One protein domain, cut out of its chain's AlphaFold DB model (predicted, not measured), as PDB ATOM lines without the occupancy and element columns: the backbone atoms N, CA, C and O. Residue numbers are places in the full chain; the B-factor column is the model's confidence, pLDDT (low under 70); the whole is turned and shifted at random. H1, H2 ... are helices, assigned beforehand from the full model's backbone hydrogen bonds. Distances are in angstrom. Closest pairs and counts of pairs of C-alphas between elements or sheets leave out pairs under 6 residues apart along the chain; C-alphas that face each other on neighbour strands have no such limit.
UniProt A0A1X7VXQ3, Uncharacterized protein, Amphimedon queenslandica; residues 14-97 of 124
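This is residues 14 to 97 of the 124 residues of an uncharacterized protein of Amphimedon queenslandica (UniProt A0A1X7VXQ3). The model looks like a long, uneven dumbbell: H1, H2 and the first part of H3 cluster at one end, and a small head of loop, residues 79 to 97, sits at the other. H3 and the thin strand-free stretch after it make the bridge, with residues 63 to 78 standing free between the two ends. The printed part has 84 residues with three named helices, H1, H2 and H3 along the chain, and no named strand; its class is all helix. The whole is extended, with a radius of gyration of the C-alphas of 23.7 A, and spans 76 by 23 by 15 A, a rod.

Find C-alpha 19 at (63.884, 2.046, 96.608); from there H1, residues 19 to 34, runs 22.6 A. H2 follows at residues 37 to 45 and is 12.3 A long. H3, residues 51 to 72, is the longest helix at 31.5 A; look for its end at C-alpha 72, (21.616, 8.683, 80.393).

Look first at H1 and H2, a helical hairpin: they touch, with residues 32 to 34 of H1 alone, closest at the C-alphas of Val 32 and Arg 40, 5.8 A apart, and run opposite ways at a steep tilt of 43 degrees. H3 touches H1 with its residues 51 to 54 alone; the closest C-alphas, of Leu 28 and Ser 51, are 4.2 A apart. H1 and H3 run the same way at a shallow tilt of 31 degrees. H3 touches H2 with its residues 54 to 62 alone, closest at the C-alphas of Val 43 and Phe 57, 5.7 A, opposite ways at a steep tilt of 55 degrees. In H1, H2 and H3 every O i to N i+4 pair is within hydrogen-bond range.

The C-alphas of Val 14 and Gln 97, the two farthest apart, are 76.6 A apart. The printed part has no cut, and both links between helices are tight. Residues 73 to 97 hold no named element. Expect low confidence, pLDDT under 70, at residues 67 to 79 and residue 97.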
ATOM      1  N   VAL A  14      66.648   6.316  85.829       89.62
ATOM      2  CA  VAL A  14      67.525   7.490  86.010       89.62
ATOM      3  C   VAL A  14      66.979   8.528  87.005       89.62
ATOM      4  O   VAL A  14      67.745   9.214  87.676       89.62
ATOM      5  N   SER A  15      65.654   8.644  87.134       83.75
ATOM      6  CA  SER A  15      64.985   9.559  88.073       83.75
ATOM      7  C   SER A  15      64.664   8.928  89.437       83.75
ATOM      8  O   SER A  15      64.160   9.609  90.334       83.75
ATOM      9  N   CYS A  16      64.945   7.635  89.619       89.88
ATOM     10  CA  CYS A  16      64.652   6.891  90.837       89.88
ATOM     11  C   CYS A  16      65.849   6.911  91.787       89.88
ATOM     12  O   CYS A  16      66.767   6.106  91.677       89.88
ATOM     13  N   THR A  17      65.821   7.811  92.766       91.00
ATOM     14  CA  THR A  17      66.911   7.950  93.747       91.00
ATOM     15  C   THR A  17      66.745   7.071  94.987       91.00
ATOM     16  O   THR A  17      67.679   6.945  95.775       91.00
ATOM     17  N   THR A  18      65.571   6.461  95.180       95.75
ATOM     18  CA  THR A  18      65.276   5.605  96.336       95.75
ATOM     19  C   THR A  18      64.557   4.327  95.921       95.75
ATOM     20  O   THR A  18      63.929   4.256  94.861       95.75
ATOM     21  N   ARG A  19      64.606   3.313  96.793       96.56
ATOM     22  CA  ARG A  19      63.884   2.046  96.608       96.56
ATOM     23  C   ARG A  19      62.388   2.277  96.390       96.56
ATOM     24  O   ARG A  19      61.780   1.618  95.554       96.56
ATOM     25  N   GLU A  20      61.803   3.225  97.109       96.62
ATOM     26  CA  GLU A  20      60.385   3.578  97.020       96.62
ATOM     27  C   GLU A  20      60.043   4.143  95.640       96.62
ATOM     28  O   GLU A  20      58.995   3.810  95.096       96.62
ATOM     29  N   LYS A  21      60.939   4.941  95.044       95.06
ATOM     30  CA  LYS A  21      60.762   5.460  93.680       95.06
ATOM     31  C   LYS A  21      60.835   4.360  92.628       95.06
ATOM     32  O   LYS A  21      59.991   4.339  91.740       95.06
ATOM     33  N   VAL A  22      61.768   3.416  92.766       95.75
ATOM     34  CA  VAL A  22      61.840   2.248  91.869       95.75
ATOM     35  C   VAL A  22      60.554   1.424  91.956       95.75
ATOM     36  O   VAL A  22      59.977   1.069  90.932       95.75
ATOM     37  N   ILE A  23      60.076   1.157  93.176       96.75
ATOM     38  CA  ILE A  23      58.817   0.435  93.396       96.75
ATOM     39  C   ILE A  23      57.650   1.183  92.746       96.75
ATOM     40  O   ILE A  23      56.872   0.567  92.023       96.75
ATOM     41  N   ASP A  24      57.538   2.495  92.958       96.62
ATOM     42  CA  ASP A  24      56.468   3.305  92.370       96.62
ATOM     43  C   ASP A  24      56.517   3.310  90.833       96.62
ATOM     44  O   ASP A  24      55.469   3.186  90.205       96.62
ATOM     45  N   CYS A  25      57.705   3.360  90.218       95.19
ATOM     46  CA  CYS A  25      57.872   3.242  88.765       95.19
ATOM     47  C   CYS A  25      57.376   1.897  88.225       95.19
ATOM     48  O   CYS A  25      56.622   1.869  87.250       95.19
ATOM     49  N   VAL A  26      57.745   0.790  88.876       95.81
ATOM     50  CA  VAL A  26      57.283  -0.554  88.491       95.81
ATOM     51  C   VAL A  26      55.767  -0.671  88.654       95.81
ATOM     52  O   VAL A  26      55.082  -1.158  87.754       95.81
ATOM     53  N   ILE A  27      55.221  -0.198  89.781       97.31
ATOM     54  CA  ILE A  27      53.774  -0.211  90.028       97.31
ATOM     55  C   ILE A  27      53.057   0.634  88.981       97.31
ATOM     56  O   ILE A  27      52.056   0.180  88.440       97.31
ATOM     57  N   LEU A  28      53.548   1.836  88.681       97.00
ATOM     58  CA  LEU A  28      52.956   2.728  87.690       97.00
ATOM     59  C   LEU A  28      52.872   2.056  86.316       97.00
ATOM     60  O   LEU A  28      51.800   2.039  85.709       97.00
ATOM     61  N   GLU A  29      53.971   1.475  85.840       94.88
ATOM     62  CA  GLU A  29      53.995   0.788  84.548       94.88
ATOM     63  C   GLU A  29      53.011  -0.389  84.522       94.88
ATOM     64  O   GLU A  29      52.171  -0.492  83.620       94.88
ATOM     65  N   GLN A  30      53.063  -1.246  85.543       97.62
ATOM     66  CA  GLN A  30      52.203  -2.422  85.621       97.62
ATOM     67  C   GLN A  30      50.722  -2.043  85.754       97.62
ATOM     68  O   GLN A  30      49.865  -2.663  85.116       97.62
ATOM     69  N   PHE A  31      50.423  -1.013  86.546       97.88
ATOM     70  CA  PHE A  31      49.082  -0.470  86.735       97.88
ATOM     71  C   PHE A  31      48.509   0.030  85.411       97.88
ATOM     72  O   PHE A  31      47.412  -0.359  85.023       97.88
ATOM     73  N   VAL A  32      49.260   0.844  84.670       97.00
ATOM     74  CA  VAL A  32      48.796   1.372  83.384       97.00
ATOM     75  C   VAL A  32      48.572   0.244  82.370       97.00
ATOM     76  O   VAL A  32      47.614   0.300  81.600       97.00
ATOM     77  N   ASN A  33      49.413  -0.792  82.370       94.44
ATOM     78  CA  ASN A  33      49.303  -1.899  81.419       94.44
ATOM     79  C   ASN A  33      48.125  -2.847  81.702       94.44
ATOM     80  O   ASN A  33      47.571  -3.395  80.750       94.44
ATOM     81  N   VAL A  34      47.696  -3.002  82.962       96.88
ATOM     82  CA  VAL A  34      46.552  -3.870  83.317       96.88
ATOM     83  C   VAL A  34      45.186  -3.212  83.077       96.88
ATOM     84  O   VAL A  34      44.172  -3.905  83.005       96.88
ATOM     85  N   LEU A  35      45.132  -1.885  82.924       96.06
ATOM     86  CA  LEU A  35      43.878  -1.180  82.651       96.06
ATOM     87  C   LEU A  35      43.243  -1.628  81.318       96.06
ATOM     88  O   LEU A  35      43.969  -1.867  80.351       96.06
ATOM     89  N   PRO A  36      41.899  -1.659  81.214       95.31
ATOM     90  CA  PRO A  36      41.203  -1.798  79.934       95.31
ATOM     91  C   PRO A  36      41.633  -0.715  78.936       95.31
ATOM     92  O   PRO A  36      42.009   0.384  79.341       95.31
ATOM     93  N   GLU A  37      41.550  -0.997  77.633       94.81
ATOM     94  CA  GLU A  37      42.113  -0.142  76.575       94.81
ATOM     95  C   GLU A  37      41.691   1.326  76.671       94.81
ATOM     96  O   GLU A  37      42.542   2.215  76.668       94.81
ATOM     97  N   GLU A  38      40.396   1.583  76.839       94.50
ATOM     98  CA  GLU A  38      39.870   2.943  76.921       94.50
ATOM     99  C   GLU A  38      40.419   3.714  78.133       94.50
ATOM    100  O   GLU A  38      40.796   4.880  78.016       94.50
ATOM    101  N   ALA A  39      40.482   3.056  79.297       95.62
ATOM    102  CA  ALA A  39      41.007   3.647  80.524       95.62
ATOM    103  C   ALA A  39      42.519   3.866  80.415       95.62
ATOM    104  O   ALA A  39      43.031   4.914  80.799       95.62
ATOM    105  N   ARG A  40      43.239   2.896  79.846       97.38
ATOM    106  CA  ARG A  40      44.685   2.961  79.632       97.38
ATOM    107  C   ARG A  40      45.069   4.137  78.741       97.38
ATOM    108  O   ARG A  40      45.972   4.886  79.109       97.38
ATOM    109  N   THR A  41      44.395   4.319  77.606       97.06
ATOM    110  CA  THR A  41      44.624   5.464  76.709       97.06
ATOM    111  C   THR A  41      44.385   6.777  77.447       97.06
ATOM    112  O   THR A  41      45.263   7.638  77.478       97.06
ATOM    113  N   TRP A  42      43.257   6.884  78.153       96.50
ATOM    114  CA  TRP A  42      42.893   8.084  78.906       96.50
ATOM    115  C   TRP A  42      43.901   8.443  80.010       96.50
ATOM    116  O   TRP A  42      44.232   9.617  80.199       96.50
ATOM    117  N   VAL A  43      44.403   7.444  80.742       97.81
ATOM    118  CA  VAL A  43      45.423   7.636  81.786       97.81
ATOM    119  C   VAL A  43      46.763   8.033  81.159       97.81
ATOM    120  O   VAL A  43      47.382   8.989  81.625       97.81
ATOM    121  N   LYS A  44      47.200   7.372  80.075       96.69
ATOM    122  CA  LYS A  44      48.474   7.682  79.393       96.69
ATOM    123  C   LYS A  44      48.519   9.104  78.830       96.69
ATOM    124  O   LYS A  44      49.550   9.761  78.957       96.69
ATOM    125  N   GLU A  45      47.421   9.604  78.265       97.25
ATOM    126  CA  GLU A  45      47.327  10.978  77.740       97.25
ATOM    127  C   GLU A  45      47.632  12.051  78.796       97.25
ATOM    128  O   GLU A  45      48.141  13.122  78.467       97.25
ATOM    129  N   ARG A  46      47.365  11.753  80.073       97.00
ATOM    130  CA  ARG A  46      47.597  12.662  81.205       97.00
ATOM    131  C   ARG A  46      48.984  12.539  81.824       97.00
ATOM    132  O   ARG A  46      49.298  13.315  82.716       97.00
ATOM    133  N   LYS A  47      49.809  11.606  81.335       96.12
ATOM    134  CA  LYS A  47      51.223  11.438  81.712       96.12
ATOM    135  C   LYS A  47      51.445  11.421  83.238       96.12
ATOM    136  O   LYS A  47      52.175  12.273  83.743       96.12
ATOM    137  N   PRO A  48      50.824  10.480  83.975       97.19
ATOM    138  CA  PRO A  48      50.996  10.390  85.420       97.19
ATOM    139  C   PRO A  48      52.468  10.207  85.795       97.19
ATOM    140  O   PRO A  48      53.193   9.427  85.177       97.19
ATOM    141  N   SER A  49      52.883  10.913  86.839       94.38
ATOM    142  CA  SER A  49      54.235  10.901  87.400       94.38
ATOM    143  C   SER A  49      54.430   9.870  88.516       94.38
ATOM    144  O   SER A  49      55.558   9.639  88.947       94.38
ATOM    145  N   SER A  50      53.340   9.267  89.003       96.38
ATOM    146  CA  SER A  50      53.343   8.269  90.080       96.38
ATOM    147  C   SER A  50      52.176   7.293  89.955       96.38
ATOM    148  O   SER A  50      51.153   7.610  89.333       96.38
ATOM    149  N   SER A  51      52.282   6.129  90.601       97.12
ATOM    150  CA  SER A  51      51.190   5.145  90.629       97.12
ATOM    151  C   SER A  51      49.910   5.712  91.253       97.12
ATOM    152  O   SER A  51      48.807   5.462  90.766       97.12
ATOM    153  N   LYS A  52      50.054   6.556  92.280       98.00
ATOM    154  CA  LYS A  52      48.943   7.249  92.941       98.00
ATOM    155  C   LYS A  52      48.187   8.165  91.979       98.00
ATOM    156  O   LYS A  52      46.959   8.151  91.956       98.00
ATOM    157  N   GLU A  53      48.911   8.952  91.187       98.06
ATOM    158  CA  GLU A  53      48.311   9.853  90.201       98.06
ATOM    159  C   GLU A  53      47.596   9.068  89.094       98.06
ATOM    160  O   GLU A  53      46.453   9.379  88.755       98.06
ATOM    161  N   ALA A  54      48.205   7.985  88.603       98.25
ATOM    162  CA  ALA A  54      47.560   7.089  87.645       98.25
ATOM    163  C   ALA A  54      46.272   6.462  88.207       98.25
ATOM    164  O   ALA A  54      45.272   6.374  87.492       98.25
ATOM    165  N   GLY A  55      46.268   6.078  89.486       97.69
ATOM    166  CA  GLY A  55      45.084   5.582  90.189       97.69
ATOM    167  C   GLY A  55      43.963   6.618  90.254       97.69
ATOM    168  O   GLY A  55      42.824   6.316  89.902       97.69
ATOM    169  N   GLN A  56      44.291   7.862  90.613       98.19
ATOM    170  CA  GLN A  56      43.325   8.964  90.617       98.19
ATOM    171  C   GLN A  56      42.752   9.222  89.219       98.19
ATOM    172  O   GLN A  56      41.561   9.479  89.056       98.19
ATOM    173  N   PHE A  57      43.590   9.136  88.192       98.12
ATOM    174  CA  PHE A  57      43.166   9.270  86.806       98.12
ATOM    175  C   PHE A  57      42.210   8.143  86.392       98.12
ATOM    176  O   PHE A  57      41.140   8.417  85.850       98.12
ATOM    177  N   ALA A  58      42.533   6.889  86.702       96.81
ATOM    178  CA  ALA A  58      41.647   5.761  86.425       96.81
ATOM    179  C   ALA A  58      40.300   5.880  87.163       96.81
ATOM    180  O   ALA A  58      39.253   5.567  86.592       96.81
ATOM    181  N   GLU A  59      40.313   6.379  88.401       96.38
ATOM    182  CA  GLU A  59      39.106   6.665  89.177       96.38
ATOM    183  C   GLU A  59      38.233   7.722  88.492       96.38
ATOM    184  O   GLU A  59      37.057   7.482  88.232       96.38
ATOM    185  N   ASN A  60      38.826   8.854  88.106       96.06
ATOM    186  CA  ASN A  60      38.120   9.927  87.404       96.06
ATOM    187  C   ASN A  60      37.517   9.438  86.078       96.06
ATOM    188  O   ASN A  60      36.398   9.811  85.729       96.06
ATOM    189  N   PHE A  61      38.238   8.586  85.340       94.25
ATOM    190  CA  PHE A  61      37.723   7.958  84.126       94.25
ATOM    191  C   PHE A  61      36.500   7.081  84.415       94.25
ATOM    192  O   PHE A  61      35.496   7.171  83.701       94.25
ATOM    193  N   ARG A  62      36.571   6.245  85.461       91.56
ATOM    194  CA  ARG A  62      35.455   5.387  85.878       91.56
ATOM    195  C   ARG A  62      34.247   6.229  86.271       91.56
ATOM    196  O   ARG A  62      33.155   5.958  85.778       91.56
ATOM    197  N   GLN A  63      34.446   7.263  87.085       91.25
ATOM    198  CA  GLN A  63      33.372   8.150  87.525       91.25
ATOM    199  C   GLN A  63      32.720   8.858  86.336       91.25
ATOM    200  O   GLN A  63      31.518   8.746  86.160       91.25
ATOM    201  N   ALA A  64      33.498   9.436  85.417       89.56
ATOM    202  CA  ALA A  64      32.952  10.094  84.229       89.56
ATOM    203  C   ALA A  64      32.169   9.145  83.296       89.56
ATOM    204  O   ALA A  64      31.336   9.593  82.505       89.56
ATOM    205  N   ARG A  65      32.436   7.833  83.340       84.75
ATOM    206  CA  ARG A  65      31.653   6.813  82.621       84.75
ATOM    207  C   ARG A  65      30.382   6.422  83.382       84.75
ATOM    208  O   ARG A  65      29.361   6.200  82.736       84.75
ATOM    209  N   MET A  66      30.427   6.378  84.714       71.19
ATOM    210  CA  MET A  66      29.252   6.146  85.566       71.19
ATOM    211  C   MET A  66      28.304   7.348  85.568       71.19
ATOM    212  O   MET A  66      27.103   7.165  85.412       71.19
ATOM    213  N   ASP A  67      28.825   8.572  85.601       67.12
ATOM    214  CA  ASP A  67      28.038   9.803  85.487       67.12
ATOM    215  C   ASP A  67      27.296   9.850  84.147       67.12
ATOM    216  O   ASP A  67      26.149  10.278  84.077       67.12
ATOM    217  N   LYS A  68      27.916   9.352  83.066       61.34
ATOM    218  CA  LYS A  68      27.242   9.193  81.768       61.34
ATOM    219  C   LYS A  68      26.099   8.183  81.830       61.34
ATOM    220  O   LYS A  68      25.101   8.396  81.151       61.34
ATOM    221  N   TRP A  69      26.224   7.114  82.616       55.22
ATOM    222  CA  TRP A  69      25.136   6.163  82.852       55.22
ATOM    223  C   TRP A  69      24.026   6.789  83.698       55.22
ATOM    224  O   TRP A  69      22.873   6.735  83.293       55.22
ATOM    225  N   GLU A  70      24.335   7.463  84.804       58.62
ATOM    226  CA  GLU A  70      23.322   8.136  85.631       58.62
ATOM    227  C   GLU A  70      22.615   9.275  84.880       58.62
ATOM    228  O   GLU A  70      21.396   9.417  84.968       58.62
ATOM    229  N   ALA A  71      23.349  10.036  84.067       59.84
ATOM    230  CA  ALA A  71      22.785  11.070  83.205       59.84
ATOM    231  C   ALA A  71      21.948  10.483  82.053       59.84
ATOM    232  O   ALA A  71      20.900  11.035  81.715       59.84
ATOM    233  N   ALA A  72      22.371   9.363  81.451       56.53
ATOM    234  CA  ALA A  72      21.616   8.683  80.393       56.53
ATOM    235  C   ALA A  72      20.357   7.987  80.931       56.53
ATOM    236  O   ALA A  72      19.307   8.004  80.287       56.53
ATOM    237  N   ILE A  73      20.428   7.423  82.137       59.59
ATOM    238  CA  ILE A  73      19.293   6.895  82.899       59.59
ATOM    239  C   ILE A  73      18.699   8.026  83.746       59.59
ATOM    240  O   ILE A  73      18.364   7.800  84.901       59.59
ATOM    241  N   GLY A  74      18.562   9.238  83.190       55.31
ATOM    242  CA  GLY A  74      17.959  10.423  83.816       55.31
ATOM    243  C   GLY A  74      16.492  10.216  84.214       55.31
ATOM    244  O   GLY A  74      15.573  10.860  83.717       55.31
ATOM    245  N   ARG A  75      16.254   9.280  85.118       50.97
ATOM    246  CA  ARG A  75      14.988   8.883  85.685       50.97
ATOM    247  C   ARG A  75      15.249   8.992  87.173       50.97
ATOM    248  O   ARG A  75      15.879   8.117  87.761       50.97
ATOM    249  N   LYS A  76      14.769  10.079  87.791       56.69
ATOM    250  CA  LYS A  76      14.475  10.042  89.227       56.69
ATOM    251  C   LYS A  76      13.804   8.691  89.462       56.69
ATOM    252  O   LYS A  76      12.806   8.400  88.796       56.69
ATOM    253  N   VAL A  77      14.369   7.845  90.320       61.75
ATOM    254  CA  VAL A  77      13.641   6.681  90.826       61.75
ATOM    255  C   VAL A  77      12.535   7.267  91.692       61.75
ATOM    256  O   VAL A  77      12.664   7.429  92.898       61.75
ATOM    257  N   GLU A  78      11.480   7.735  91.038       61.94
ATOM    258  CA  GLU A  78      10.272   8.164  91.698       61.94
ATOM    259  C   GLU A  78       9.637   6.865  92.167       61.94
ATOM    260  O   GLU A  78       9.118   6.087  91.361       61.94
ATOM    261  N   GLU A  79       9.818   6.562  93.453       67.12
ATOM    262  CA  GLU A  79       9.205   5.419  94.116       67.12
ATOM    263  C   GLU A  79       7.709   5.434  93.807       67.12
ATOM    264  O   GLU A  79       6.937   6.197  94.398       67.12
ATOM    265  N   LYS A  80       7.299   4.623  92.824       77.81
ATOM    266  CA  LYS A  80       5.909   4.562  92.387       77.81
ATOM    267  C   LYS A  80       5.085   4.079  93.562       77.81
ATOM    268  O   LYS A  80       5.162   2.930  93.995       77.81
ATOM    269  N   ARG A  81       4.321   5.013  94.097       86.56
ATOM    270  CA  ARG A  81       3.556   4.848  95.313       86.56
ATOM    271  C   ARG A  81       2.117   4.534  94.937       86.56
ATOM    272  O   ARG A  81       1.564   5.133  94.018       86.56
ATOM    273  N   CYS A  82       1.493   3.614  95.659       87.38
ATOM    274  CA  CYS A  82       0.087   3.295  95.478       87.38
ATOM    275  C   CYS A  82      -0.755   4.575  95.577       87.38
ATOM    276  O   CYS A  82      -0.701   5.301  96.572       87.38
ATOM    277  N   HIS A  83      -1.548   4.862  94.543       86.12
ATOM    278  CA  HIS A  83      -2.347   6.087  94.502       86.12
ATOM    279  C   HIS A  83      -3.447   6.118  95.574       86.12
ATOM    280  O   HIS A  83      -3.831   7.220  95.964       86.12
ATOM    281  N   ASN A  84      -3.873   4.946  96.069       84.81
ATOM    282  CA  ASN A  84      -4.888   4.779  97.111       84.81
ATOM    283  C   ASN A  84      -4.323   5.017  98.526       84.81
ATOM    284  O   ASN A  84      -4.764   5.926  99.213       84.81
ATOM    285  N   CYS A  85      -3.297   4.265  98.947       87.75
ATOM    286  CA  CYS A  85      -2.795   4.299 100.335       87.75
ATOM    287  C   CYS A  85      -1.473   5.053 100.523       87.75
ATOM    288  O   CYS A  85      -0.932   5.103 101.626       87.75
ATOM    289  N   LYS A  86      -0.902   5.582  99.440       84.81
ATOM    290  CA  LYS A  86       0.395   6.252  99.454       84.81
ATOM    291  C   LYS A  86       1.522   5.374 100.049       84.81
ATOM    292  O   LYS A  86       2.454   5.914 100.624       84.81
ATOM    293  N   LYS A  87       1.522   4.043  99.897       84.12
ATOM    294  CA  LYS A  87       2.666   3.162 100.254       84.12
ATOM    295  C   LYS A  87       3.336   2.582  99.002       84.12
ATOM    296  O   LYS A  87       2.717   2.541  97.943       84.12
ATOM    297  N   VAL A  88       4.599   2.172  99.113       83.81
ATOM    298  CA  VAL A  88       5.362   1.525  98.026       83.81
ATOM    299  C   VAL A  88       5.188  -0.001  98.064       83.81
ATOM    300  O   VAL A  88       4.649  -0.538  99.032       83.81
ATOM    301  N   GLY A  89       5.600  -0.700  97.002       83.62
ATOM    302  CA  GLY A  89       5.604  -2.171  96.945       83.62
ATOM    303  C   GLY A  89       4.345  -2.841  96.374       83.62
ATOM    304  O   GLY A  89       4.320  -4.061  96.278       83.62
ATOM    305  N   HIS A  90       3.316  -2.083  95.974       86.56
ATOM    306  CA  HIS A  90       2.118  -2.614  95.302       86.56
ATOM    307  C   HIS A  90       1.420  -1.551  94.431       86.56
ATOM    308  O   HIS A  90       1.618  -0.347  94.625       86.56
ATOM    309  N   LEU A  91       0.575  -1.986  93.488       83.88
ATOM    310  CA  LEU A  91      -0.299  -1.114  92.689       83.88
ATOM    311  C   LEU A  91      -1.660  -0.932  93.374       83.88
ATOM    312  O   LEU A  91      -2.089  -1.772  94.156       83.88
ATOM    313  N   ALA A  92      -2.384   0.147  93.053       83.19
ATOM    314  CA  ALA A  92      -3.693   0.434  93.657       83.19
ATOM    315  C   ALA A  92      -4.727  -0.688  93.457       83.19
ATOM    316  O   ALA A  92      -5.600  -0.870  94.299       83.19
ATOM    317  N   LYS A  93      -4.597  -1.454  92.368       80.00
ATOM    318  CA  LYS A  93      -5.443  -2.612  92.067       80.00
ATOM    319  C   LYS A  93      -5.231  -3.777  93.041       80.00
ATOM    320  O   LYS A  93      -6.175  -4.502  93.319       80.00
ATOM    321  N   ASP A  94      -4.026  -3.890  93.592       82.50
ATOM    322  CA  ASP A  94      -3.610  -4.943  94.524       82.50
ATOM    323  C   ASP A  94      -3.540  -4.410  95.968       82.50
ATOM    324  O   ASP A  94      -2.940  -5.011  96.859       82.50
ATOM    325  N   CYS A  95      -4.120  -3.230  96.211       82.69
ATOM    326  CA  CYS A  95      -4.117  -2.596  97.516       82.69
ATOM    327  C   CYS A  95      -5.166  -3.257  98.412       82.69
ATOM    328  O   CYS A  95      -6.364  -3.106  98.191       82.69
ATOM    329  N   CYS A  96      -4.717  -3.936  99.468       77.94
ATOM    330  CA  CYS A  96      -5.592  -4.572 100.456       77.94
ATOM    331  C   CYS A  96      -6.388  -3.580 101.331       77.94
ATOM    332  O   CYS A  96      -7.173  -4.006 102.173       77.94
ATOM    333  N   GLN A  97      -6.177  -2.269 101.163       69.69
ATOM    334  CA  GLN A  97      -6.884  -1.219 101.896       69.69
ATOM    335  C   GLN A  97      -8.111  -0.791 101.078       69.69
ATOM    336  O   GLN A  97      -7.994  -0.013 100.126       69.69
TER     337      GLN A  97